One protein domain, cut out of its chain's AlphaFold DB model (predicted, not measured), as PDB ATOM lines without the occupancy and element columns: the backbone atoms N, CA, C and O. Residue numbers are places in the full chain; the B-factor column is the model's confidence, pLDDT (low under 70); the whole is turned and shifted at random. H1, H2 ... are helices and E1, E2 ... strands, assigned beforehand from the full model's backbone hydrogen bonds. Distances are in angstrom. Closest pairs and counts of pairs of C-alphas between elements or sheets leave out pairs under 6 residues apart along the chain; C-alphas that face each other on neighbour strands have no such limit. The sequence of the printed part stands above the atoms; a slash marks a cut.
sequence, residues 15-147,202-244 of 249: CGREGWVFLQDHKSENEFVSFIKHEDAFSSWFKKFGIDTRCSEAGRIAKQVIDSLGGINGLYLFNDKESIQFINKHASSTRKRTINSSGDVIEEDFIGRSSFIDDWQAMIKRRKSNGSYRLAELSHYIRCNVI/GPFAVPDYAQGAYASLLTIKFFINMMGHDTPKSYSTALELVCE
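AT A GLANCE: This is residues 15 to 147 and 202 to 244 of the 249 residues of an uncharacterized protein of Halomonas olivaria (UniProt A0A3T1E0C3). Seven short helices, H2 to H8, gather in a loose cluster of mostly crossed helices with H2 near its middle, and beside this cluster a small ribbon of two antiparallel strands, E2 and E3, has H1 packed on it, mainly along E2. Two long stretches make the length: one leads away from H1 to the small strand E1 and sticks out at residues 24 to 30, and the other is a long loop between H4 and H5 whose tip, residues 99 to 104, sticks out at the far end. The printed part has 176 residues with eight named helices and three named strands, in the order E1 H1 E2 H2 H3 H4 H5 H6 H7 H8 E3, and the class is mostly helix. The whole is loose, with a radius of gyration of the C-alphas of 21.8 A, and elongated, spanning 78 by 47 by 34 A.

HOW THE PARTS SIT: E1, residues 19 to 21, pairs with no named strand; residues 15 to 16 pair with its residues 19 to 20, antiparallel. H1, residues 38 to 48, is apart from E1. E2, residues 51 to 55, has 5 pairs of C-alphas within 8 A of H1, the closest being those of Ser 43 and Thr 53, 5.6 A apart. E3, residues 239 to 243, is the antiparallel neighbour of E2, their directions at 149 degrees, with N 54 and O 240 at 2.9 A and N 240 and O 54 at 2.7 A within hydrogen-bond range. H1 and E3 are near each other. H2, residues 57 to 69, is the hub. H3, residues 72 to 77, and H2 touch only at the corner by their link, about perpendicular at 75 degrees, closest at the C-alphas of Ile 66 and Ile 72, 5.9 A. H8, residues 213 to 226, touches H2 at a steep tilt of 61 degrees, the same way, with the C-alphas of Ala 62 and Ala 213 closest at 4.7 A. H8 also touches H3, at a steep tilt of 65 degrees, opposite ways, the C-alphas of Ile 72 and Lys 221 being closest at 6.4 A. H7, residues 207 to 211, touches H2, with the C-alphas of Ala 58 and Gln 211 closest at 5.6 A. H4, residues 81 to 91, touches H7, closest at the C-alphas of Asn 88 and Tyr 209, 5.5 A. H5, residues 117 to 129, is close to H4 but not clearly touching, at a shallow tilt of 16 degrees, opposite ways. H6, residues 138 to 143, and H5 only just touch, with 3 pairs of C-alphas within 8 A, the closest those of Gln 121 and Leu 138, 6.9 A. In H2, H4, H5, H6, H7 and H8 every O i to N i+4 pair is within hydrogen-bond range; in H1 it is 6 of 7, and in H3 0 of 2, with 3 of 3 O i to N i+3 pairs within range.

IN THESE COORDINATES: E1 begins at C-alpha 19, (100.719, 182.998, 136.098). H1 measures 16.2 A from first to last C-alpha and E2 13.3 A. H2, 18.7 A long, begins at C-alpha 57, (69.483, 163.460, 149.950). H4 spans 15.2 A, H5 18.5 A and H8 19.9 A. E3, 12.4 A long, ends at C-alpha 243, (69.344, 165.949, 132.014).

THE WHOLE: The two C-alphas farthest apart, those of Lys 27 and Ser 101, are 81.7 A apart. Residues 148 to 201 are not printed, and C-alphas 147 and 202 are 8.6 A apart across the cut. The links E1 to H1, H4 to H5 and H8 to E3 are long. The mean pLDDT of the printed part is 79.9, and 50 residues are under 70, among them residues 15 to 36 and 92 to 112.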
ATOM      1  N   CYS A  15      96.027 187.251 133.270       57.25
ATOM      2  CA  CYS A  15      96.718 185.958 133.233       57.25
ATOM      3  C   CYS A  15      97.853 186.011 132.194       57.25
ATOM      4  O   CYS A  15      97.599 186.003 130.983       57.25
ATOM      5  N   GLY A  16      99.095 186.121 132.677       64.19
ATOM      6  CA  GLY A  16     100.318 186.185 131.872       64.19
ATOM      7  C   GLY A  16     101.000 184.822 131.696       64.19
ATOM      8  O   GLY A  16     100.493 183.793 132.133       64.19
ATOM      9  N   ARG A  17     102.185 184.802 131.067       63.03
ATOM     10  CA  ARG A  17     102.998 183.571 130.926       63.03
ATOM     11  C   ARG A  17     103.539 183.047 132.259       63.03
ATOM     12  O   ARG A  17     103.834 181.865 132.360       63.03
ATOM     13  N   GLU A  18     103.657 183.922 133.250       69.44
ATOM     14  CA  GLU A  18     104.209 183.618 134.576       69.44
ATOM     15  C   GLU A  18     103.126 183.272 135.611       69.44
ATOM     16  O   GLU A  18     103.445 182.916 136.739       69.44
ATOM     17  N   GLY A  19     101.845 183.329 135.226       65.06
ATOM     18  CA  GLY A  19     100.719 182.998 136.098       65.06
ATOM     19  C   GLY A  19      99.725 184.144 136.267       65.06
ATOM     20  O   GLY A  19      99.509 184.950 135.357       65.06
ATOM     21  N   TRP A  20      99.057 184.161 137.418       67.62
ATOM     22  CA  TRP A  20      98.066 185.174 137.776       67.62
ATOM     23  C   TRP A  20      98.752 186.434 138.295       67.62
ATOM     24  O   TRP A  20      99.578 186.357 139.203       67.62
ATOM     25  N   VAL A  21      98.397 187.583 137.720       66.50
ATOM     26  CA  VAL A  21      98.882 188.898 138.145       66.50
ATOM     27  C   VAL A  21      97.716 189.665 138.758       66.50
ATOM     28  O   VAL A  21      96.696 189.878 138.101       66.50
ATOM     29  N   PHE A  22      97.893 190.062 140.015       66.94
ATOM     30  CA  PHE A  22      96.962 190.876 140.791       66.94
ATOM     31  C   PHE A  22      97.495 192.311 140.830       66.94
ATOM     32  O   PHE A  22      98.638 192.530 141.241       66.94
ATOM     33  N   LEU A  23      96.711 193.277 140.350       64.56
ATOM     34  CA  LEU A  23      97.063 194.696 140.401       64.56
ATOM     35  C   LEU A  23      96.474 195.296 141.680       64.56
ATOM     36  O   LEU A  23      95.279 195.556 141.759       64.56
ATOM     37  N   GLN A  24      97.321 195.496 142.689       60.84
ATOM     38  CA  GLN A  24      96.905 196.046 143.975       60.84
ATOM     39  C   GLN A  24      96.743 197.573 143.881       60.84
ATOM     40  O   GLN A  24      97.716 198.316 144.018       60.84
ATOM     41  N   ASP A  25      95.510 198.050 143.692       60.06
ATOM     42  CA  ASP A  25      95.214 199.492 143.604       60.06
ATOM     43  C   ASP A  25      95.267 200.210 144.971       60.06
ATOM     44  O   ASP A  25      95.430 201.434 145.040       60.06
ATOM     45  N   HIS A  26      95.175 199.473 146.088       62.16
ATOM     46  CA  HIS A  26      95.118 200.043 147.439       62.16
ATOM     47  C   HIS A  26      96.011 199.315 148.457       62.16
ATOM     48  O   HIS A  26      96.044 198.091 148.547       62.16
ATOM     49  N   LYS A  27      96.697 200.104 149.297       58.75
ATOM     50  CA  LYS A  27      97.743 199.683 150.256       58.75
ATOM     51  C   LYS A  27      97.280 198.733 151.378       58.75
ATOM     52  O   LYS A  27      98.118 198.264 152.143       58.75
ATOM     53  N   SER A  28      95.976 198.510 151.522       57.09
ATOM     54  CA  SER A  28      95.358 197.826 152.669       57.09
ATOM     55  C   SER A  28      94.243 196.843 152.291       57.09
ATOM     56  O   SER A  28      93.542 196.356 153.174       57.09
ATOM     57  N   GLU A  29      94.078 196.545 151.004       59.03
ATOM     58  CA  GLU A  29      93.158 195.509 150.524       59.03
ATOM     59  C   GLU A  29      93.900 194.165 150.454       59.03
ATOM     60  O   GLU A  29      95.018 194.093 149.937       59.03
ATOM     61  N   ASN A  30      93.287 193.106 150.989       57.47
ATOM     62  CA  ASN A  30      93.772 191.736 150.840       57.47
ATOM     63  C   ASN A  30      92.971 191.057 149.728       57.47
ATOM     64  O   ASN A  30      91.769 190.837 149.877       57.47
ATOM     65  N   GLU A  31      93.639 190.671 148.646       60.09
ATOM     66  CA  GLU A  31      93.034 189.870 147.585       60.09
ATOM     67  C   GLU A  31      93.243 188.379 147.868       60.09
ATOM     68  O   GLU A  31      94.365 187.914 148.083       60.09
ATOM     69  N   PHE A  32      92.153 187.612 147.883       56.31
ATOM     70  CA  PHE A  32      92.197 186.172 148.122       56.31
ATOM     71  C   PHE A  32      91.852 185.413 146.852       56.31
ATOM     72  O   PHE A  32      90.763 185.563 146.298       56.31
ATOM     73  N   VAL A  33      92.738 184.506 146.450       58.62
ATOM     74  CA  VAL A  33      92.383 183.474 145.480       58.62
ATOM     75  C   VAL A  33      91.854 182.270 146.229       58.62
ATOM     76  O   VAL A  33      92.563 181.660 147.029       58.62
ATOM     77  N   SER A  34      90.602 181.914 145.963       57.03
ATOM     78  CA  SER A  34      90.024 180.677 146.474       57.03
ATOM     79  C   SER A  34      89.942 179.640 145.364       57.03
ATOM     80  O   SER A  34      89.582 179.937 144.223       57.03
ATOM     81  N   PHE A  35      90.284 178.400 145.702       63.72
ATOM     82  CA  PHE A  35      89.943 177.275 144.848       63.72
ATOM     83  C   PHE A  35      88.430 177.076 144.858       63.72
ATOM     84  O   PHE A  35      87.762 177.278 145.874       63.72
ATOM     85  N   ILE A  36      87.904 176.640 143.716       68.56
ATOM     86  CA  ILE A  36      86.523 176.181 143.600       68.56
ATOM     87  C   ILE A  36      86.295 175.114 144.675       68.56
ATOM     88  O   ILE A  36      87.109 174.198 144.825       68.56
ATOM     89  N   LYS A  37      85.194 175.219 145.426       70.31
ATOM     90  CA  LYS A  37      84.820 174.165 146.374       70.31
ATOM     91  C   LYS A  37      84.659 172.854 145.609       70.31
ATOM     92  O   LYS A  37      84.188 172.856 144.474       70.31
ATOM     93  N   HIS A  38      85.015 171.731 146.232       72.25
ATOM     94  CA  HIS A  38      85.049 170.442 145.536       72.25
ATOM     95  C   HIS A  38      83.740 170.127 144.781       72.25
ATOM     96  O   HIS A  38      83.789 169.680 143.643       72.25
ATOM     97  N   GLU A  39      82.581 170.446 145.359       69.25
ATOM     98  CA  GLU A  39      81.254 170.226 144.757       69.25
ATOM     99  C   GLU A  39      80.948 171.144 143.563       69.25
ATOM    100  O   GLU A  39      80.362 170.709 142.565       69.25
ATOM    101  N   ASP A  40      81.365 172.407 143.655       77.81
ATOM    102  CA  ASP A  40      81.152 173.408 142.611       77.81
ATOM    103  C   ASP A  40      81.994 173.073 141.375       77.81
ATOM    104  O   ASP A  40      81.583 173.364 140.251       77.81
ATOM    105  N   ALA A  41      83.135 172.398 141.560       83.75
ATOM    106  CA  ALA A  41      83.984 171.942 140.465       83.75
ATOM    107  C   ALA A  41      83.270 170.886 139.607       83.75
ATOM    108  O   ALA A  41      83.212 171.029 138.384       83.75
ATOM    109  N   PHE A  42      82.671 169.867 140.235       85.38
ATOM    110  CA  PHE A  42      81.902 168.851 139.507       85.38
ATOM    111  C   PHE A  42      80.650 169.452 138.871       85.38
ATOM    112  O   PHE A  42      80.397 169.211 137.694       85.38
ATOM    113  N   SER A  43      79.908 170.282 139.606       85.19
ATOM    114  CA  SER A  43      78.693 170.924 139.086       85.19
ATOM    115  C   SER A  43      78.991 171.821 137.882       85.19
ATOM    116  O   SER A  43      78.325 171.729 136.854       85.19
ATOM    117  N   SER A  44      80.057 172.624 137.955       85.25
ATOM    118  CA  SER A  44      80.507 173.461 136.834       85.25
ATOM    119  C   SER A  44      80.982 172.629 135.646       85.25
ATOM    120  O   SER A  44      80.749 173.006 134.499       85.25
ATOM    121  N   TRP A  45      81.639 171.493 135.898       86.25
ATOM    122  CA  TRP A  45      82.079 170.580 134.846       86.25
ATOM    123  C   TRP A  45      80.892 169.935 134.121       86.25
ATOM    124  O   TRP A  45      80.827 170.025 132.899       86.25
ATOM    125  N   PHE A  46      79.917 169.379 134.847       88.06
ATOM    126  CA  PHE A  46      78.699 168.808 134.255       88.06
ATOM    127  C   PHE A  46      77.880 169.849 133.489       88.06
ATOM    128  O   PHE A  46      77.416 169.576 132.378       88.06
ATOM    129  N   LYS A  47      77.802 171.078 134.008       88.50
ATOM    130  CA  LYS A  47      77.106 172.183 133.344       88.50
ATOM    131  C   LYS A  47      77.702 172.528 131.976       88.50
ATOM    132  O   LYS A  47      76.953 172.865 131.062       88.50
ATOM    133  N   LYS A  48      79.021 172.378 131.778       88.31
ATOM    134  CA  LYS A  48      79.657 172.538 130.449       88.31
ATOM    135  C   LYS A  48      79.154 171.520 129.420       88.31
ATOM    136  O   LYS A  48      79.216 171.797 128.227       88.31
ATOM    137  N   PHE A  49      78.640 170.379 129.871       88.00
ATOM    138  CA  PHE A  49      78.021 169.356 129.027       88.00
ATOM    139  C   PHE A  49      76.492 169.480 128.949       88.00
ATOM    140  O   PHE A  49      75.844 168.603 128.387       88.00
ATOM    141  N   GLY A  50      75.906 170.555 129.490       88.00
ATOM    142  CA  GLY A  50      74.454 170.753 129.514       88.00
ATOM    143  C   GLY A  50      73.721 169.817 130.478       88.00
ATOM    144  O   GLY A  50      72.537 169.559 130.284       88.00
ATOM    145  N   ILE A  51      74.421 169.279 131.483       89.06
ATOM    146  CA  ILE A  51      73.839 168.445 132.537       89.06
ATOM    147  C   ILE A  51      73.782 169.278 133.813       89.06
ATOM    148  O   ILE A  51      74.816 169.749 134.294       89.06
ATOM    149  N   ASP A  52      72.588 169.428 134.377       88.88
ATOM    150  CA  ASP A  52      72.423 170.068 135.675       88.88
ATOM    151  C   ASP A  52      72.684 169.070 136.801       88.88
ATOM    152  O   ASP A  52      72.405 167.875 136.697       88.88
ATOM    153  N   THR A  53      73.217 169.568 137.911       89.25
ATOM    154  CA  THR A  53      73.527 168.758 139.088       89.25
ATOM    155  C   THR A  53      72.777 169.268 140.305       89.25
ATOM    156  O   THR A  53      72.650 170.473 140.534       89.25
ATOM    157  N   ARG A  54      72.290 168.343 141.130       88.50
ATOM    158  CA  ARG A  54      71.736 168.641 142.456       88.50
ATOM    159  C   ARG A  54      72.365 167.712 143.478       88.50
ATOM    160  O   ARG A  54      72.688 166.575 143.166       88.50
ATOM    161  N   CYS A  55      72.568 168.178 144.704       86.12
ATOM    162  CA  CYS A  55      73.030 167.289 145.765       86.12
ATOM    163  C   CYS A  55      71.871 166.377 146.187       86.12
ATOM    164  O   CYS A  55      70.814 166.882 146.582       86.12
ATOM    165  N   SER A  56      72.080 165.061 146.095       90.12
ATOM    166  CA  SER A  56      71.082 164.073 146.512       90.12
ATOM    167  C   SER A  56      70.851 164.125 148.022       90.12
ATOM    168  O   SER A  56      71.659 164.685 148.770       90.12
ATOM    169  N   GLU A  57      69.764 163.524 148.507       88.19
ATOM    170  CA  GLU A  57      69.483 163.460 149.950       88.19
ATOM    171  C   GLU A  57      70.624 162.773 150.724       88.19
ATOM    172  O   GLU A  57      71.195 163.361 151.648       88.19
ATOM    173  N   ALA A  58      71.048 161.593 150.266       89.75
ATOM    174  CA  ALA A  58      72.189 160.873 150.829       89.75
ATOM    175  C   ALA A  58      73.503 161.673 150.704       89.75
ATOM    176  O   ALA A  58      74.330 161.670 151.618       89.75
ATOM    177  N   GLY A  59      73.684 162.419 149.604       90.88
ATOM    178  CA  GLY A  59      74.824 163.318 149.405       90.88
ATOM    179  C   GLY A  59      74.859 164.464 150.413       90.88
ATOM    180  O   GLY A  59      75.930 164.805 150.926       90.88
ATOM    181  N   ARG A  60      73.688 165.011 150.758       92.25
ATOM    182  CA  ARG A  60      73.532 166.059 151.770       92.25
ATOM    183  C   ARG A  60      73.857 165.534 153.164       92.25
ATOM    184  O   ARG A  60      74.566 166.212 153.903       92.25
ATOM    185  N   ILE A  61      73.404 164.328 153.503       93.75
ATOM    186  CA  ILE A  61      73.750 163.672 154.773       93.75
ATOM    187  C   ILE A  61      75.259 163.422 154.844       93.75
ATOM    188  O   ILE A  61      75.899 163.794 155.825       93.75
ATOM    189  N   ALA A  62      75.858 162.869 153.787       93.94
ATOM    190  CA  ALA A  62      77.300 162.649 153.711       93.94
ATOM    191  C   ALA A  62      78.106 163.952 153.858       93.94
ATOM    192  O   ALA A  62      79.124 163.976 154.553       93.94
ATOM    193  N   LYS A  63      77.625 165.050 153.269       91.94
ATOM    194  CA  LYS A  63      78.217 166.379 153.445       91.94
ATOM    195  C   LYS A  63      78.151 166.836 154.901       91.94
ATOM    196  O   LYS A  63      79.179 167.165 155.481       91.94
ATOM    197  N   GLN A  64      76.975 166.751 155.523       94.19
ATOM    198  CA  GLN A  64      76.800 167.095 156.935       94.19
ATOM    199  C   GLN A  64      77.693 166.248 157.856       94.19
ATOM    200  O   GLN A  64      78.235 166.773 158.827       94.19
ATOM    201  N   VAL A  65      77.888 164.958 157.552       95.38
ATOM    202  CA  VAL A  65      78.830 164.095 158.282       95.38
ATOM    203  C   VAL A  65      80.259 164.635 158.179       95.38
ATOM    204  O   VAL A  65      80.911 164.785 159.210       95.38
ATOM    205  N   ILE A  66      80.758 164.939 156.974       93.44
ATOM    206  CA  ILE A  66      82.113 165.494 156.792       93.44
ATOM    207  C   ILE A  66      82.259 166.831 157.520       93.44
ATOM    208  O   ILE A  66      83.251 167.022 158.230       93.44
ATOM    209  N   ASP A  67      81.294 167.734 157.350       92.88
ATOM    210  CA  ASP A  67      81.328 169.075 157.934       92.88
ATOM    211  C   ASP A  67      81.395 168.990 159.465       92.88
ATOM    212  O   ASP A  67      82.233 169.635 160.095       92.88
ATOM    213  N   SER A  68      80.596 168.102 160.065       94.62
ATOM    214  CA  SER A  68      80.594 167.848 161.511       94.62
ATOM    215  C   SER A  68      81.926 167.284 162.028       94.62
ATOM    216  O   SER A  68      82.324 167.549 163.162       94.62
ATOM    217  N   LEU A  69      82.641 166.516 161.203       93.12
ATOM    218  CA  LEU A  69      83.942 165.929 161.544       93.12
ATOM    219  C   LEU A  69      85.127 166.871 161.285       93.12
ATOM    220  O   LEU A  69      86.256 166.520 161.635       93.12
ATOM    221  N   GLY A  70      84.894 168.039 160.679       90.44
ATOM    222  CA  GLY A  70      85.955 168.960 160.268       90.44
ATOM    223  C   GLY A  70      86.763 168.454 159.067       90.44
ATOM    224  O   GLY A  70      87.952 168.752 158.955       90.44
ATOM    225  N   GLY A  71      86.144 167.657 158.189       89.56
ATOM    226  CA  GLY A  71      86.767 167.136 156.971       89.56
ATOM    227  C   GLY A  71      86.951 165.613 156.946       89.56
ATOM    228  O   GLY A  71      86.740 164.899 157.926       89.56
ATOM    229  N   ILE A  72      87.407 165.100 155.798       89.50
ATOM    230  CA  ILE A  72      87.578 163.656 155.536       89.50
ATOM    231  C   ILE A  72      88.522 162.962 156.517       89.50
ATOM    232  O   ILE A  72      88.316 161.798 156.876       89.50
ATOM    233  N   ASN A  73      89.554 163.662 156.989       88.12
ATOM    234  CA  ASN A  73      90.481 163.086 157.955       88.12
ATOM    235  C   ASN A  73      89.747 162.677 159.238       88.12
ATOM    236  O   ASN A  73      90.005 161.576 159.734       88.12
ATOM    237  N   GLY A  74      88.754 163.467 159.667       90.56
ATOM    238  CA  GLY A  74      87.906 163.243 160.841       90.56
ATOM    239  C   GLY A  74      87.129 161.919 160.845       90.56
ATOM    240  O   GLY A  74      86.786 161.414 161.913       90.56
ATOM    241  N   LEU A  75      86.981 161.253 159.691       92.44
ATOM    242  CA  LEU A  75      86.445 159.884 159.605       92.44
ATOM    243  C   LEU A  75      87.261 158.860 160.416       92.44
ATOM    244  O   LEU A  75      86.800 157.741 160.621       92.44
ATOM    245  N   TYR A  76      88.466 159.203 160.897       90.81
ATOM    246  CA  TYR A  76      89.220 158.362 161.840       90.81
ATOM    247  C   TYR A  76      88.429 158.029 163.118       90.81
ATOM    248  O   TYR A  76      88.766 157.061 163.800       90.81
ATOM    249  N   LEU A  77      87.388 158.804 163.443       92.00
ATOM    250  CA  LEU A  77      86.493 158.524 164.563       92.00
ATOM    251  C   LEU A  77      85.606 157.289 164.340       92.00
ATOM    252  O   LEU A  77      85.110 156.752 165.318       92.00
ATOM    253  N   PHE A  78      85.392 156.815 163.106       90.69
ATOM    254  CA  PHE A  78      84.554 155.631 162.837       90.69
ATOM    255  C   PHE A  78      84.867 154.922 161.511       90.69
ATOM    256  O   PHE A  78      83.985 154.502 160.780       90.69
ATOM    257  N   ASN A  79      86.138 154.737 161.183       90.75
ATOM    258  CA  ASN A  79      86.586 154.055 159.960       90.75
ATOM    259  C   ASN A  79      86.822 152.535 160.097       90.75
ATOM    260  O   ASN A  79      87.489 151.939 159.256       90.75
ATOM    261  N   ASP A  80      86.306 151.903 161.145       90.69
ATOM    262  CA  ASP A  80      86.333 150.459 161.381       90.69
ATOM    263  C   ASP A  80      84.908 149.916 161.515       90.69
ATOM    264  O   ASP A  80      83.985 150.590 161.980       90.69
ATOM    265  N   LYS A  81      84.741 148.645 161.148       92.12
ATOM    266  CA  LYS A  81      83.438 147.976 161.122       92.12
ATOM    267  C   LYS A  81      82.708 148.036 162.467       92.12
ATOM    268  O   LYS A  81      81.512 148.316 162.482       92.12
ATOM    269  N   GLU A  82      83.404 147.782 163.576       91.25
ATOM    270  CA  GLU A  82      82.782 147.735 164.904       91.25
ATOM    271  C   GLU A  82      82.168 149.079 165.289       91.25
ATOM    272  O   GLU A  82      81.030 149.128 165.756       91.25
ATOM    273  N   SER A  83      82.888 150.173 165.054       91.94
ATOM    274  CA  SER A  83      82.415 151.504 165.434       91.94
ATOM    275  C   SER A  83      81.302 152.007 164.527       91.94
ATOM    276  O   SER A  83      80.341 152.592 165.020       91.94
ATOM    277  N   ILE A  84      81.368 151.716 163.226       93.56
ATOM    278  CA  ILE A  84      80.275 152.007 162.284       93.56
ATOM    279  C   ILE A  84      79.000 151.278 162.717       93.56
ATOM    280  O   ILE A  84      77.928 151.874 162.795       93.56
ATOM    281  N   GLN A  85      79.114 149.985 163.035       92.88
ATOM    282  CA  GLN A  85      77.987 149.190 163.519       92.88
ATOM    283  C   GLN A  85      77.471 149.690 164.869       92.88
ATOM    284  O   GLN A  85      76.261 149.706 165.086       92.88
ATOM    285  N   PHE A  86      78.365 150.115 165.763       92.56
ATOM    286  CA  PHE A  86      78.000 150.682 167.056       92.56
ATOM    287  C   PHE A  86      77.215 151.987 166.894       92.56
ATOM    288  O   PHE A  86      76.109 152.094 167.419       92.56
ATOM    289  N   ILE A  87      77.728 152.940 166.110       92.69
ATOM    290  CA  ILE A  87      77.044 154.210 165.830       92.69
ATOM    291  C   ILE A  87      75.697 153.942 165.154       92.69
ATOM    292  O   ILE A  87      74.676 154.413 165.649       92.69
ATOM    293  N   ASN A  88      75.653 153.106 164.111       91.19
ATOM    294  CA  ASN A  88      74.408 152.796 163.400       91.19
ATOM    295  C   ASN A  88      73.356 152.121 164.302       91.19
ATOM    296  O   ASN A  88      72.168 152.431 164.228       91.19
ATOM    297  N   LYS A  89      73.784 151.236 165.213       89.19
ATOM    298  CA  LYS A  89      72.907 150.612 166.220       89.19
ATOM    299  C   LYS A  89      72.290 151.637 167.180       89.19
ATOM    300  O   LYS A  89      71.240 151.355 167.764       89.19
ATOM    301  N   HIS A  90      72.961 152.766 167.389       88.31
ATOM    302  CA  HIS A  90      72.502 153.854 168.249       88.31
ATOM    303  C   HIS A  90      71.773 154.972 167.487       88.31
ATOM    304  O   HIS A  90      70.970 155.677 168.098       88.31
ATOM    305  N   ALA A  91      71.970 155.062 166.171       84.38
ATOM    306  CA  ALA A  91      71.147 155.833 165.245       84.38
ATOM    307  C   ALA A  91      69.753 155.203 165.084       84.38
ATOM    308  O   ALA A  91      68.731 155.856 165.282       84.38
ATOM    309  N   SER A  92      69.722 153.892 164.823       66.31
ATOM    310  CA  SER A  92      68.502 153.141 164.514       66.31
ATOM    311  C   SER A  92      67.861 152.549 165.775       66.31
ATOM    312  O   SER A  92      68.486 151.783 166.519       66.31
ATOM    313  N   SER A  93      66.576 152.822 166.011       55.69
ATOM    314  CA  SER A  93      65.820 152.193 167.108       55.69
ATOM    315  C   SER A  93      65.152 150.884 166.727       55.69
ATOM    316  O   SER A  93      64.179 150.505 167.362       55.69
ATOM    317  N   THR A  94      65.642 150.139 165.745       38.81
ATOM    318  CA  THR A  94      64.950 148.924 165.309       38.81
ATOM    319  C   THR A  94      64.868 147.910 166.451       38.81
ATOM    320  O   THR A  94      65.904 147.391 166.901       38.81
ATOM    321  N   ARG A  95      63.672 147.585 166.964       46.84
ATOM    322  CA  ARG A  95      63.510 146.336 167.722       46.84
ATOM    323  C   ARG A  95      62.174 145.627 167.502       46.84
ATOM    324  O   ARG A  95      61.146 146.061 167.985       46.84
ATOM    325  N   LYS A  96      62.340 144.432 166.922       43.81
ATOM    326  CA  LYS A  96      61.604 143.172 167.104       43.81
ATOM    327  C   LYS A  96      60.075 143.233 167.000       43.81
ATOM    328  O   LYS A  96      59.393 143.447 167.994       43.81
ATOM    329  N   ARG A  97      59.612 142.821 165.809       40.94
ATOM    330  CA  ARG A  97      58.476 141.919 165.530       40.94
ATOM    331  C   ARG A  97      57.708 141.492 166.784       40.94
ATOM    332  O   ARG A  97      58.127 140.566 167.480       40.94
ATOM    333  N   THR A  98      56.558 142.108 167.009       43.66
ATOM    334  CA  THR A  98      55.439 141.412 167.646       43.66
ATOM    335  C   THR A  98      54.493 140.996 166.530       43.66
ATOM    336  O   THR A  98      54.134 141.805 165.681       43.66
ATOM    337  N   ILE A  99      54.188 139.701 166.472       46.16
ATOM    338  CA  ILE A  99      53.160 139.162 165.585       46.16
ATOM    339  C   ILE A  99      51.839 139.503 166.269       46.16
ATOM    340  O   ILE A  99      51.582 139.006 167.367       46.16
ATOM    341  N   ASN A 100      51.029 140.373 165.668       49.31
ATOM    342  CA  ASN A 100      49.647 140.522 166.116       49.31
ATOM    343  C   ASN A 100      48.886 139.211 165.880       49.31
ATOM    344  O   ASN A 100      49.260 138.415 165.020       49.31
ATOM    345  N   SER A 101      47.769 139.007 166.582       52.62
ATOM    346  CA  SER A 101      46.872 137.848 166.412       52.62
ATOM    347  C   SER A 101      46.366 137.636 164.970       52.62
ATOM    348  O   SER A 101      45.788 136.596 164.678       52.62
ATOM    349  N   SER A 102      46.611 138.607 164.084       54.03
ATOM    350  CA  SER A 102      46.238 138.653 162.666       54.03
ATOM    351  C   SER A 102      47.413 138.409 161.698       54.03
ATOM    352  O   SER A 102      47.213 138.450 160.492       54.03
ATOM    353  N   GLY A 103      48.637 138.174 162.188       53.00
ATOM    354  CA  GLY A 103      49.815 137.877 161.354       53.00
ATOM    355  C   GLY A 103      50.591 139.087 160.814       53.00
ATOM    356  O   GLY A 103      51.704 138.905 160.322       53.00
ATOM    357  N   ASP A 104      50.068 140.307 160.955       43.34
ATOM    358  CA  ASP A 104      50.743 141.521 160.486       43.34
ATOM    359  C   ASP A 104      51.924 141.922 161.380       43.34
ATOM    360  O   ASP A 104      51.846 141.922 162.615       43.34
ATOM    361  N   VAL A 105      53.034 142.280 160.727       51.12
ATOM    362  CA  VAL A 105      54.244 142.814 161.358       51.12
ATOM    363  C   VAL A 105      54.096 144.327 161.445       51.12
ATOM    364  O   VAL A 105      54.235 145.021 160.443       51.12
ATOM    365  N   ILE A 106      53.828 144.846 162.643       48.47
ATOM    366  CA  ILE A 106      53.876 146.290 162.884       48.47
ATOM    367  C   ILE A 106      55.320 146.660 163.230       48.47
ATOM    368  O   ILE A 106      55.855 146.240 164.260       48.47
ATOM    369  N   GLU A 107      55.966 147.417 162.347       46.81
ATOM    370  CA  GLU A 107      57.251 148.061 162.607       46.81
ATOM    371  C   GLU A 107      56.981 149.455 163.188       46.81
ATOM    372  O   GLU A 107      56.508 150.348 162.494       46.81
ATOM    373  N   GLU A 108      57.231 149.635 164.487       49.56
ATOM    374  CA  GLU A 108      57.231 150.965 165.101       49.56
ATOM    375  C   GLU A 108      58.668 151.493 165.154       49.56
ATOM    376  O   GLU A 108      59.500 151.025 165.942       49.56
ATOM    377  N   ASP A 109      58.959 152.483 164.311       45.38
ATOM    378  CA  ASP A 109      60.219 153.213 164.346       45.38
ATOM    379  C   ASP A 109      60.226 154.212 165.502       45.38
ATOM    380  O   ASP A 109      59.445 155.161 165.568       45.38
ATOM    381  N   PHE A 110      61.155 154.011 166.434       55.25
ATOM    382  CA  PHE A 110      61.438 154.983 167.485       55.25
ATOM    383  C   PHE A 110      62.661 155.829 167.117       55.25
ATOM    384  O   PHE A 110      63.518 155.419 166.334       55.25
ATOM    385  N   ILE A 111      62.803 156.997 167.739       52.59
ATOM    386  CA  ILE A 111      63.955 157.884 167.529       52.59
ATOM    387  C   ILE A 111      64.996 157.687 168.645       52.59
ATOM    388  O   ILE A 111      64.718 157.919 169.826       52.59
ATOM    389  N   GLY A 112      66.216 157.315 168.239       58.53
ATOM    390  CA  GLY A 112      67.472 157.447 168.986       58.53
ATOM    391  C   GLY A 112      67.610 156.591 170.247       58.53
ATOM    392  O   GLY A 112      67.150 156.967 171.335       58.53
ATOM    393  N   ARG A 113      68.379 155.498 170.167       72.69
ATOM    394  CA  ARG A 113      68.797 154.755 171.367       72.69
ATOM    395  C   ARG A 113      69.861 155.531 172.127       72.69
ATOM    396  O   ARG A 113      70.948 155.771 171.612       72.69
ATOM    397  N   SER A 114      69.569 155.843 173.382       81.50
ATOM    398  CA  SER A 114      70.567 156.346 174.316       81.50
ATOM    399  C   SER A 114      71.420 155.185 174.861       81.50
ATOM    400  O   SER A 114      70.904 154.102 175.162       81.50
ATOM    401  N   SER A 115      72.728 155.389 174.974       87.06
ATOM    402  CA  SER A 115      73.702 154.415 175.497       87.06
ATOM    403  C   SER A 115      74.297 154.907 176.803       87.06
ATOM    404  O   SER A 115      74.391 156.117 177.036       87.06
ATOM    405  N   PHE A 116      74.748 153.977 177.641       89.06
ATOM    406  CA  PHE A 116      75.490 154.359 178.833       89.06
ATOM    407  C   PHE A 116      76.864 154.919 178.457       89.06
ATOM    408  O   PHE A 116      77.410 154.645 177.386       89.06
ATOM    409  N   ILE A 117      77.426 155.711 179.366       89.31
ATOM    410  CA  ILE A 117      78.773 156.273 179.231       89.31
ATOM    411  C   ILE A 117      79.804 155.144 179.080       89.31
ATOM    412  O   ILE A 117      80.660 155.205 178.195       89.31
ATOM    413  N   ASP A 118      79.650 154.081 179.871       90.44
ATOM    414  CA  ASP A 118      80.533 152.912 179.868       90.44
ATOM    415  C   ASP A 118      80.554 152.195 178.512       90.44
ATOM    416  O   ASP A 118      81.609 151.732 178.083       90.44
ATOM    417  N   ASP A 119      79.425 152.151 177.791       92.19
ATOM    418  CA  ASP A 119      79.344 151.516 176.467       92.19
ATOM    419  C   ASP A 119      80.223 152.254 175.445       92.19
ATOM    420  O   ASP A 119      80.986 151.632 174.695       92.19
ATOM    421  N   TRP A 120      80.153 153.591 175.444       92.62
ATOM    422  CA  TRP A 120      80.984 154.443 174.591       92.62
ATOM    423  C   TRP A 120      82.459 154.332 174.969       92.62
ATOM    424  O   TRP A 120      83.309 154.130 174.101       92.62
ATOM    425  N   GLN A 121      82.774 154.402 176.263       92.69
ATOM    426  CA  GLN A 121      84.147 154.250 176.743       92.69
ATOM    427  C   GLN A 121      84.724 152.873 176.398       92.69
ATOM    428  O   GLN A 121      85.871 152.786 175.957       92.69
ATOM    429  N   ALA A 122      83.935 151.804 176.525       93.12
ATOM    430  CA  ALA A 122      84.345 150.453 176.162       93.12
ATOM    431  C   ALA A 122      84.632 150.327 174.661       93.12
ATOM    432  O   ALA A 122      85.654 149.747 174.286       93.12
ATOM    433  N   MET A 123      83.783 150.901 173.799       92.62
ATOM    434  CA  MET A 123      84.032 150.931 172.354       92.62
ATOM    435  C   MET A 123      85.332 151.687 172.031       92.62
ATOM    436  O   MET A 123      86.184 151.156 171.318       92.62
ATOM    437  N   ILE A 124      85.553 152.872 172.613       92.44
ATOM    438  CA  ILE A 124      86.786 153.654 172.392       92.44
ATOM    439  C   ILE A 124      88.015 152.890 172.899       92.44
ATOM    440  O   ILE A 124      89.044 152.850 172.223       92.44
ATOM    441  N   LYS A 125      87.918 152.243 174.064       91.88
ATOM    442  CA  LYS A 125      89.011 151.453 174.641       91.88
ATOM    443  C   LYS A 125      89.409 150.289 173.730       91.88
ATOM    444  O   LYS A 125      90.604 150.115 173.493       91.88
ATOM    445  N   ARG A 126      88.438 149.552 173.171       89.88
ATOM    446  CA  ARG A 126      88.698 148.479 172.188       89.88
ATOM    447  C   ARG A 126      89.394 149.006 170.931       89.88
ATOM    448  O   ARG A 126      90.367 148.424 170.460       89.88
ATOM    449  N   ARG A 127      88.973 150.169 170.422       89.88
ATOM    450  CA  ARG A 127      89.659 150.814 169.289       89.88
ATOM    451  C   ARG A 127      91.113 151.172 169.603       89.88
ATOM    452  O   ARG A 127      91.976 151.017 168.740       89.88
ATOM    453  N   LYS A 128      91.389 151.665 170.818       89.38
ATOM    454  CA  LYS A 128      92.752 152.006 171.256       89.38
ATOM    455  C   LYS A 128      93.635 150.762 171.385       89.38
ATOM    456  O   LYS A 128      94.788 150.818 170.966       89.38
ATOM    457  N   SER A 129      93.110 149.654 171.919       86.56
ATOM    458  CA  SER A 129      93.875 148.401 172.046       86.56
ATOM    459  C   SER A 129      94.241 147.792 170.695       86.56
ATOM    460  O   SER A 129      95.317 147.221 170.566       86.56
ATOM    461  N   ASN A 130      93.414 147.999 169.668       83.50
ATOM    462  CA  ASN A 130      93.680 147.530 168.303       83.50
ATOM    463  C   ASN A 130      94.719 148.399 167.553       83.50
ATOM    464  O   ASN A 130      94.870 148.287 166.337       83.50
ATOM    465  N   GLY A 131      95.406 149.317 168.247       72.06
ATOM    466  CA  GLY A 131      96.558 150.084 167.753       72.06
ATOM    467  C   GLY A 131      96.252 151.195 166.743       72.06
ATOM    468  O   GLY A 131      97.051 152.113 166.589       72.06
ATOM    469  N   SER A 132      95.083 151.165 166.103       64.31
ATOM    470  CA  SER A 132      94.781 151.994 164.930       64.31
ATOM    471  C   SER A 132      94.319 153.424 165.264       64.31
ATOM    472  O   SER A 132      94.351 154.287 164.394       64.31
ATOM    473  N   TYR A 133      93.915 153.713 166.514       73.38
ATOM    474  CA  TYR A 133      93.233 154.975 166.875       73.38
ATOM    475  C   TYR A 133      93.603 155.511 168.265       73.38
ATOM    476  O   TYR A 133      92.729 155.895 169.044       73.38
ATOM    477  N   ARG A 134      94.900 155.534 168.601       69.81
ATOM    478  CA  ARG A 134      95.398 155.924 169.941       69.81
ATOM    479  C   ARG A 134      94.872 157.281 170.436       69.81
ATOM    480  O   ARG A 134      94.627 157.432 171.630       69.81
ATOM    481  N   LEU A 135      94.653 158.219 169.514       75.44
ATOM    482  CA  LEU A 135      94.192 159.581 169.800       75.44
ATOM    483  C   LEU A 135      92.663 159.719 169.894       75.44
ATOM    484  O   LEU A 135      92.178 160.791 170.228       75.44
ATOM    485  N   ALA A 136      91.866 158.691 169.581       85.31
ATOM    486  CA  ALA A 136      90.410 158.808 169.671       85.31
ATOM    487  C   ALA A 136      89.973 158.880 171.143       85.31
ATOM    488  O   ALA A 136      90.271 157.988 171.930       85.31
ATOM    489  N   GLU A 137      89.238 159.920 171.521       91.69
ATOM    490  CA  GLU A 137      88.750 160.139 172.882       91.69
ATOM    491  C   GLU A 137      87.270 160.470 172.833       91.69
ATOM    492  O   GLU A 137      86.770 160.910 171.800       91.69
ATOM    493  N   LEU A 138      86.564 160.271 173.945       92.62
ATOM    494  CA  LEU A 138      85.127 160.534 174.011       92.62
ATOM    495  C   LEU A 138      84.807 162.001 173.688       92.62
ATOM    496  O   LEU A 138      83.853 162.283 172.966       92.62
ATOM    497  N   SER A 139      85.667 162.915 174.143       93.94
ATOM    498  CA  SER A 139      85.628 164.349 173.845       93.94
ATOM    499  C   SER A 139      85.629 164.649 172.343       93.94
ATOM    500  O   SER A 139      84.952 165.577 171.911       93.94
ATOM    501  N   HIS A 140      86.324 163.849 171.528       94.06
ATOM    502  CA  HIS A 140      86.357 164.031 170.077       94.06
ATOM    503  C   HIS A 140      84.995 163.760 169.428       94.06
ATOM    504  O   HIS A 140      84.575 164.533 168.574       94.06
ATOM    505  N   TYR A 141      84.267 162.733 169.876       94.88
ATOM    506  CA  TYR A 141      82.913 162.449 169.377       94.88
ATOM    507  C   TYR A 141      81.913 163.539 169.778       94.88
ATOM    508  O   TYR A 141      81.008 163.848 169.006       94.88
ATOM    509  N   ILE A 142      82.083 164.138 170.960       94.81
ATOM    510  CA  ILE A 142      81.249 165.255 171.428       94.81
ATOM    511  C   ILE A 142      81.547 166.516 170.608       94.81
ATOM    512  O   ILE A 142      80.635 167.120 170.055       94.81
ATOM    513  N   ARG A 143      82.829 166.885 170.470       94.75
ATOM    514  CA  ARG A 143      83.264 168.076 169.720       94.75
ATOM    515  C   ARG A 143      82.843 168.026 168.253       94.75
ATOM    516  O   ARG A 143      82.499 169.054 167.686       94.75
ATOM    517  N   CYS A 144      82.862 166.840 167.650       94.38
ATOM    518  CA  CYS A 144      82.430 166.624 166.272       94.38
ATOM    519  C   CYS A 144      80.917 166.381 166.135       94.38
ATOM    520  O   CYS A 144      80.492 165.858 165.107       94.38
ATOM    521  N   ASN A 145      80.112 166.693 167.160       94.50
ATOM    522  CA  ASN A 145      78.653 166.521 167.190       94.50
ATOM    523  C   ASN A 145      78.169 165.129 166.740       94.50
ATOM    524  O   ASN A 145      77.099 164.994 166.151       94.50
ATOM    525  N   VAL A 146      78.944 164.078 167.022       94.75
ATOM    526  CA  VAL A 146      78.524 162.689 166.775       94.75
ATOM    527  C   VAL A 146      77.556 162.249 167.867       94.75
ATOM    528  O   VAL A 146      76.552 161.589 167.599       94.75
ATOM    529  N   ILE A 147      77.853 162.632 169.110       94.69
ATOM    530  CA  ILE A 147      77.055 162.301 170.289       94.69
ATOM    531  C   ILE A 147      76.817 163.518 171.165       94.69
ATOM    532  O   ILE A 147      77.647 164.422 171.239       94.69
ATOM    533  N   GLY A 202      72.204 164.520 164.974       91.00
ATOM    534  CA  GLY A 202      72.440 165.134 163.669       91.00
ATOM    535  C   GLY A 202      72.509 164.103 162.534       91.00
ATOM    536  O   GLY A 202      71.732 163.144 162.542       91.00
ATOM    537  N   PRO A 203      73.437 164.252 161.571       92.75
ATOM    538  CA  PRO A 203      73.522 163.361 160.413       92.75
ATOM    539  C   PRO A 203      73.944 161.932 160.787       92.75
ATOM    540  O   PRO A 203      73.790 161.011 159.991       92.75
ATOM    541  N   PHE A 204      74.448 161.720 162.008       93.31
ATOM    542  CA  PHE A 204      74.795 160.395 162.510       93.31
ATOM    543  C   PHE A 204      73.594 159.623 163.053       93.31
ATOM    544  O   PHE A 204      73.688 158.412 163.216       93.31
ATOM    545  N   ALA A 205      72.483 160.301 163.353       90.69
ATOM    546  CA  ALA A 205      71.265 159.671 163.859       90.69
ATOM    547  C   ALA A 205      70.369 159.109 162.741       90.69
ATOM    548  O   ALA A 205      69.367 158.461 163.033       90.69
ATOM    549  N   VAL A 206      70.723 159.353 161.476       89.56
ATOM    550  CA  VAL A 206      69.995 158.844 160.311       89.56
ATOM    551  C   VAL A 206      70.192 157.319 160.206       89.56
ATOM    552  O   VAL A 206      71.334 156.855 160.306       89.56
ATOM    553  N   PRO A 207      69.115 156.531 160.016       85.44
ATOM    554  CA  PRO A 207      69.195 155.074 159.913       85.44
ATOM    555  C   PRO A 207      69.951 154.606 158.657       85.44
ATOM    556  O   PRO A 207      70.424 155.405 157.844       85.44
ATOM    557  N   ASP A 208      70.096 153.286 158.524       88.94
ATOM    558  CA  ASP A 208      70.726 152.628 157.370       88.94
ATOM    559  C   ASP A 208      72.123 153.164 157.042       88.94
ATOM    560  O   ASP A 208      72.471 153.453 155.896       88.94
ATOM    561  N   TYR A 209      72.952 153.293 158.083       92.25
ATOM    562  CA  TYR A 209      74.320 153.804 157.982       92.25
ATOM    563  C   TYR A 209      74.370 155.213 157.378       92.25
ATOM    564  O   TYR A 209      75.214 155.506 156.523       92.25
ATOM    565  N   ALA A 210      73.446 156.066 157.832       91.38
ATOM    566  CA  ALA A 210      73.214 157.401 157.308       91.38
ATOM    567  C   ALA A 210      72.886 157.382 155.801       91.38
ATOM    568  O   ALA A 210      73.518 158.083 155.012       91.38
ATOM    569  N   GLN A 211      71.935 156.526 155.403       90.69
ATOM    570  CA  GLN A 211      71.559 156.271 154.000       90.69
ATOM    571  C   GLN A 211      72.766 155.907 153.107       90.69
ATOM    572  O   GLN A 211      72.919 156.391 151.986       90.69
ATOM    573  N   GLY A 212      73.678 155.081 153.625       91.44
ATOM    574  CA  GLY A 212      74.897 154.676 152.916       91.44
ATOM    575  C   GLY A 212      76.020 155.723 152.885       91.44
ATOM    576  O   GLY A 212      77.104 155.423 152.374       91.44
ATOM    577  N   ALA A 213      75.832 156.907 153.484       93.19
ATOM    578  CA  ALA A 213      76.853 157.952 153.534       93.19
ATOM    579  C   ALA A 213      78.176 157.445 154.123       93.19
ATOM    580  O   ALA A 213      79.243 157.748 153.591       93.19
ATOM    581  N   TYR A 214      78.138 156.629 155.180       94.50
ATOM    582  CA  TYR A 214      79.363 156.120 155.804       94.50
ATOM    583  C   TYR A 214      80.237 155.325 154.826       94.50
ATOM    584  O   TYR A 214      81.451 155.523 154.793       94.50
ATOM    585  N   ALA A 215      79.635 154.463 154.004       94.19
ATOM    586  CA  ALA A 215      80.370 153.664 153.029       94.19
ATOM    587  C   ALA A 215      80.979 154.542 151.925       94.19
ATOM    588  O   ALA A 215      82.170 154.412 151.623       94.19
ATOM    589  N   SER A 216      80.200 155.479 151.379       93.81
ATOM    590  CA  SER A 216      80.660 156.418 150.349       93.81
ATOM    591  C   SER A 216      81.835 157.261 150.841       93.81
ATOM    592  O   SER A 216      82.870 157.344 150.181       93.81
ATOM    593  N   LEU A 217      81.733 157.819 152.048       94.94
ATOM    594  CA  LEU A 217      82.777 158.659 152.631       94.94
ATOM    595  C   LEU A 217      84.071 157.894 152.925       94.94
ATOM    596  O   LEU A 217      85.164 158.398 152.662       94.94
ATOM    597  N   LEU A 218      83.968 156.667 153.440       94.88
ATOM    598  CA  LEU A 218      85.137 155.815 153.670       94.88
ATOM    599  C   LEU A 218      85.797 155.383 152.360       94.88
ATOM    600  O   LEU A 218      87.022 155.300 152.301       94.88
ATOM    601  N   THR A 219      85.006 155.182 151.308       94.12
ATOM    602  CA  THR A 219      85.509 154.899 149.958       94.12
ATOM    603  C   THR A 219      86.269 156.098 149.393       94.12
ATOM    604  O   THR A 219      87.393 155.949 148.917       94.12
ATOM    605  N   ILE A 220      85.721 157.310 149.524       92.06
ATOM    606  CA  ILE A 220      86.422 158.543 149.134       92.06
ATOM    607  C   ILE A 220      87.734 158.677 149.921       92.06
ATOM    608  O   ILE A 220      88.781 158.937 149.331       92.06
ATOM    609  N   LYS A 221      87.709 158.445 151.241       92.06
ATOM    610  CA  LYS A 221      88.919 158.462 152.079       92.06
ATOM    611  C   LYS A 221      89.955 157.435 151.624       92.06
ATOM    612  O   LYS A 221      91.143 157.747 151.603       92.06
ATOM    613  N   PHE A 222      89.521 156.232 151.257       92.75
ATOM    614  CA  PHE A 222      90.399 155.197 150.719       92.75
ATOM    615  C   PHE A 222      91.109 155.677 149.446       92.75
ATOM    616  O   PHE A 222      92.338 155.629 149.392       92.75
ATOM    617  N   PHE A 223      90.373 156.228 148.475       91.06
ATOM    618  CA  PHE A 223      90.975 156.772 147.253       91.06
ATOM    619  C   PHE A 223      91.906 157.955 147.533       91.06
ATOM    620  O   PHE A 223      93.007 158.006 146.995       91.06
ATOM    621  N   ILE A 224      91.526 158.862 148.434       88.56
ATOM    622  CA  ILE A 224      92.369 159.992 148.854       88.56
ATOM    623  C   ILE A 224      93.685 159.534 149.481       88.56
ATOM    624  O   ILE A 224      94.697 160.206 149.288       88.56
ATOM    625  N   ASN A 225      93.677 158.430 150.231       87.44
ATOM    626  CA  ASN A 225      94.879 157.860 150.838       87.44
ATOM    627  C   ASN A 225      95.733 157.088 149.825       87.44
ATOM    628  O   ASN A 225      96.950 157.041 149.969       87.44
ATOM    629  N   MET A 226      95.103 156.475 148.819       87.88
ATOM    630  CA  MET A 226      95.800 155.804 147.721       87.88
ATOM    631  C   MET A 226      96.489 156.814 146.794       87.88
ATOM    632  O   MET A 226      97.582 156.565 146.293       87.88
ATOM    633  N   MET A 227      95.859 157.970 146.581       80.50
ATOM    634  CA  MET A 227      96.445 159.098 145.870       80.50
ATOM    635  C   MET A 227      97.508 159.759 146.761       80.50
ATOM    636  O   MET A 227      97.212 160.176 147.881       80.50
ATOM    637  N   GLY A 228      98.751 159.864 146.282       71.31
ATOM    638  CA  GLY A 228      99.874 160.427 147.046       71.31
ATOM    639  C   GLY A 228      99.576 161.800 147.671       71.31
ATOM    640  O   GLY A 228      98.660 162.513 147.245       71.31
ATOM    641  N   HIS A 229     100.330 162.175 148.707       67.81
ATOM    642  CA  HIS A 229     100.079 163.390 149.497       67.81
ATOM    643  C   HIS A 229     100.037 164.679 148.660       67.81
ATOM    644  O   HIS A 229      99.200 165.532 148.942       67.81
ATOM    645  N   ASP A 230     100.826 164.756 147.586       68.50
ATOM    646  CA  ASP A 230     101.001 165.974 146.778       68.50
ATOM    647  C   ASP A 230     100.053 166.074 145.574       68.50
ATOM    648  O   ASP A 230     100.152 166.989 144.758       68.50
ATOM    649  N   THR A 231      99.116 165.133 145.434       71.75
ATOM    650  CA  THR A 231      98.129 165.191 144.350       71.75
ATOM    651  C   THR A 231      96.933 166.053 144.760       71.75
ATOM    652  O   THR A 231      96.383 165.846 145.846       71.75
ATOM    653  N   PRO A 232      96.488 167.011 143.923       69.62
ATOM    654  CA  PRO A 232      95.262 167.751 144.186       69.62
ATOM    655  C   PRO A 232      94.069 166.790 144.139       69.62
ATOM    656  O   PRO A 232      93.876 166.053 143.170       69.62
ATOM    657  N   LYS A 233      93.266 166.789 145.205       75.31
ATOM    658  CA  LYS A 233      92.141 165.863 145.392       75.31
ATOM    659  C   LYS A 233      90.842 166.650 145.415       75.31
ATOM    660  O   LYS A 233      90.679 167.557 146.226       75.31
ATOM    661  N   SER A 234      89.917 166.285 144.537       81.94
ATOM    662  CA  SER A 234      88.544 166.791 144.544       81.94
ATOM    663  C   SER A 234      87.580 165.619 144.563       81.94
ATOM    664  O   SER A 234      87.793 164.625 143.875       81.94
ATOM    665  N   TYR A 235      86.529 165.732 145.366       86.06
ATOM    666  CA  TYR A 235      85.495 164.715 145.506       86.06
ATOM    667  C   TYR A 235      84.122 165.375 145.626       86.06
ATOM    668  O   TYR A 235      84.007 166.544 145.983       86.06
ATOM    669  N   SER A 236      83.077 164.609 145.348       86.69
ATOM    670  CA  SER A 236      81.699 164.988 145.643       86.69
ATOM    671  C   SER A 236      81.047 163.854 146.428       86.69
ATOM    672  O   SER A 236      81.382 162.689 146.216       86.69
ATOM    673  N   THR A 237      80.172 164.182 147.376       82.38
ATOM    674  CA  THR A 237      79.577 163.203 148.297       82.38
ATOM    675  C   THR A 237      78.454 162.394 147.651       82.38
ATOM    676  O   THR A 237      78.387 161.190 147.880       82.38
ATOM    677  N   ALA A 238      77.610 163.035 146.834       82.50
ATOM    678  CA  ALA A 238      76.765 162.441 145.792       82.50
ATOM    679  C   ALA A 238      76.003 163.552 145.045       82.50
ATOM    680  O   ALA A 238      75.532 164.516 145.658       82.50
ATOM    681  N   LEU A 239      75.862 163.399 143.724       85.31
ATOM    682  CA  LEU A 239      75.106 164.306 142.859       85.31
ATOM    683  C   LEU A 239      74.032 163.525 142.101       85.31
ATOM    684  O   LEU A 239      74.308 162.475 141.525       85.31
ATOM    685  N   GLU A 240      72.823 164.066 142.076       87.00
ATOM    686  CA  GLU A 240      71.791 163.742 141.104       87.00
ATOM    687  C   GLU A 240      72.070 164.516 139.821       87.00
ATOM    688  O   GLU A 240      72.209 165.743 139.838       87.00
ATOM    689  N   LEU A 241      72.165 163.787 138.712       88.06
ATOM    690  CA  LEU A 241      72.323 164.357 137.384       88.06
ATOM    691  C   LEU A 241      70.937 164.534 136.769       88.06
ATOM    692  O   LEU A 241      70.213 163.561 136.562       88.06
ATOM    693  N   VAL A 242      70.578 165.775 136.472       85.88
ATOM    694  CA  VAL A 242      69.335 166.128 135.795       85.88
ATOM    695  C   VAL A 242      69.691 166.473 134.357       85.88
ATOM    696  O   VAL A 242      70.321 167.491 134.079       85.88
ATOM    697  N   CYS A 243      69.312 165.601 133.428       77.56
ATOM    698  CA  CYS A 243      69.344 165.949 132.014       77.56
ATOM    699  C   CYS A 243      68.068 166.731 131.704       77.56
ATOM    700  O   CYS A 243      66.968 166.215 131.916       77.56
ATOM    701  N   GLU A 244      68.188 167.952 131.183       62.00
ATOM    702  CA  GLU A 244      67.044 168.571 130.525       62.00
ATOM    703  C   GLU A 244      66.662 167.685 129.336       62.00
ATOM    704  O   GLU A 244      67.414 167.552 128.366       62.00
TER     705      GLU A 244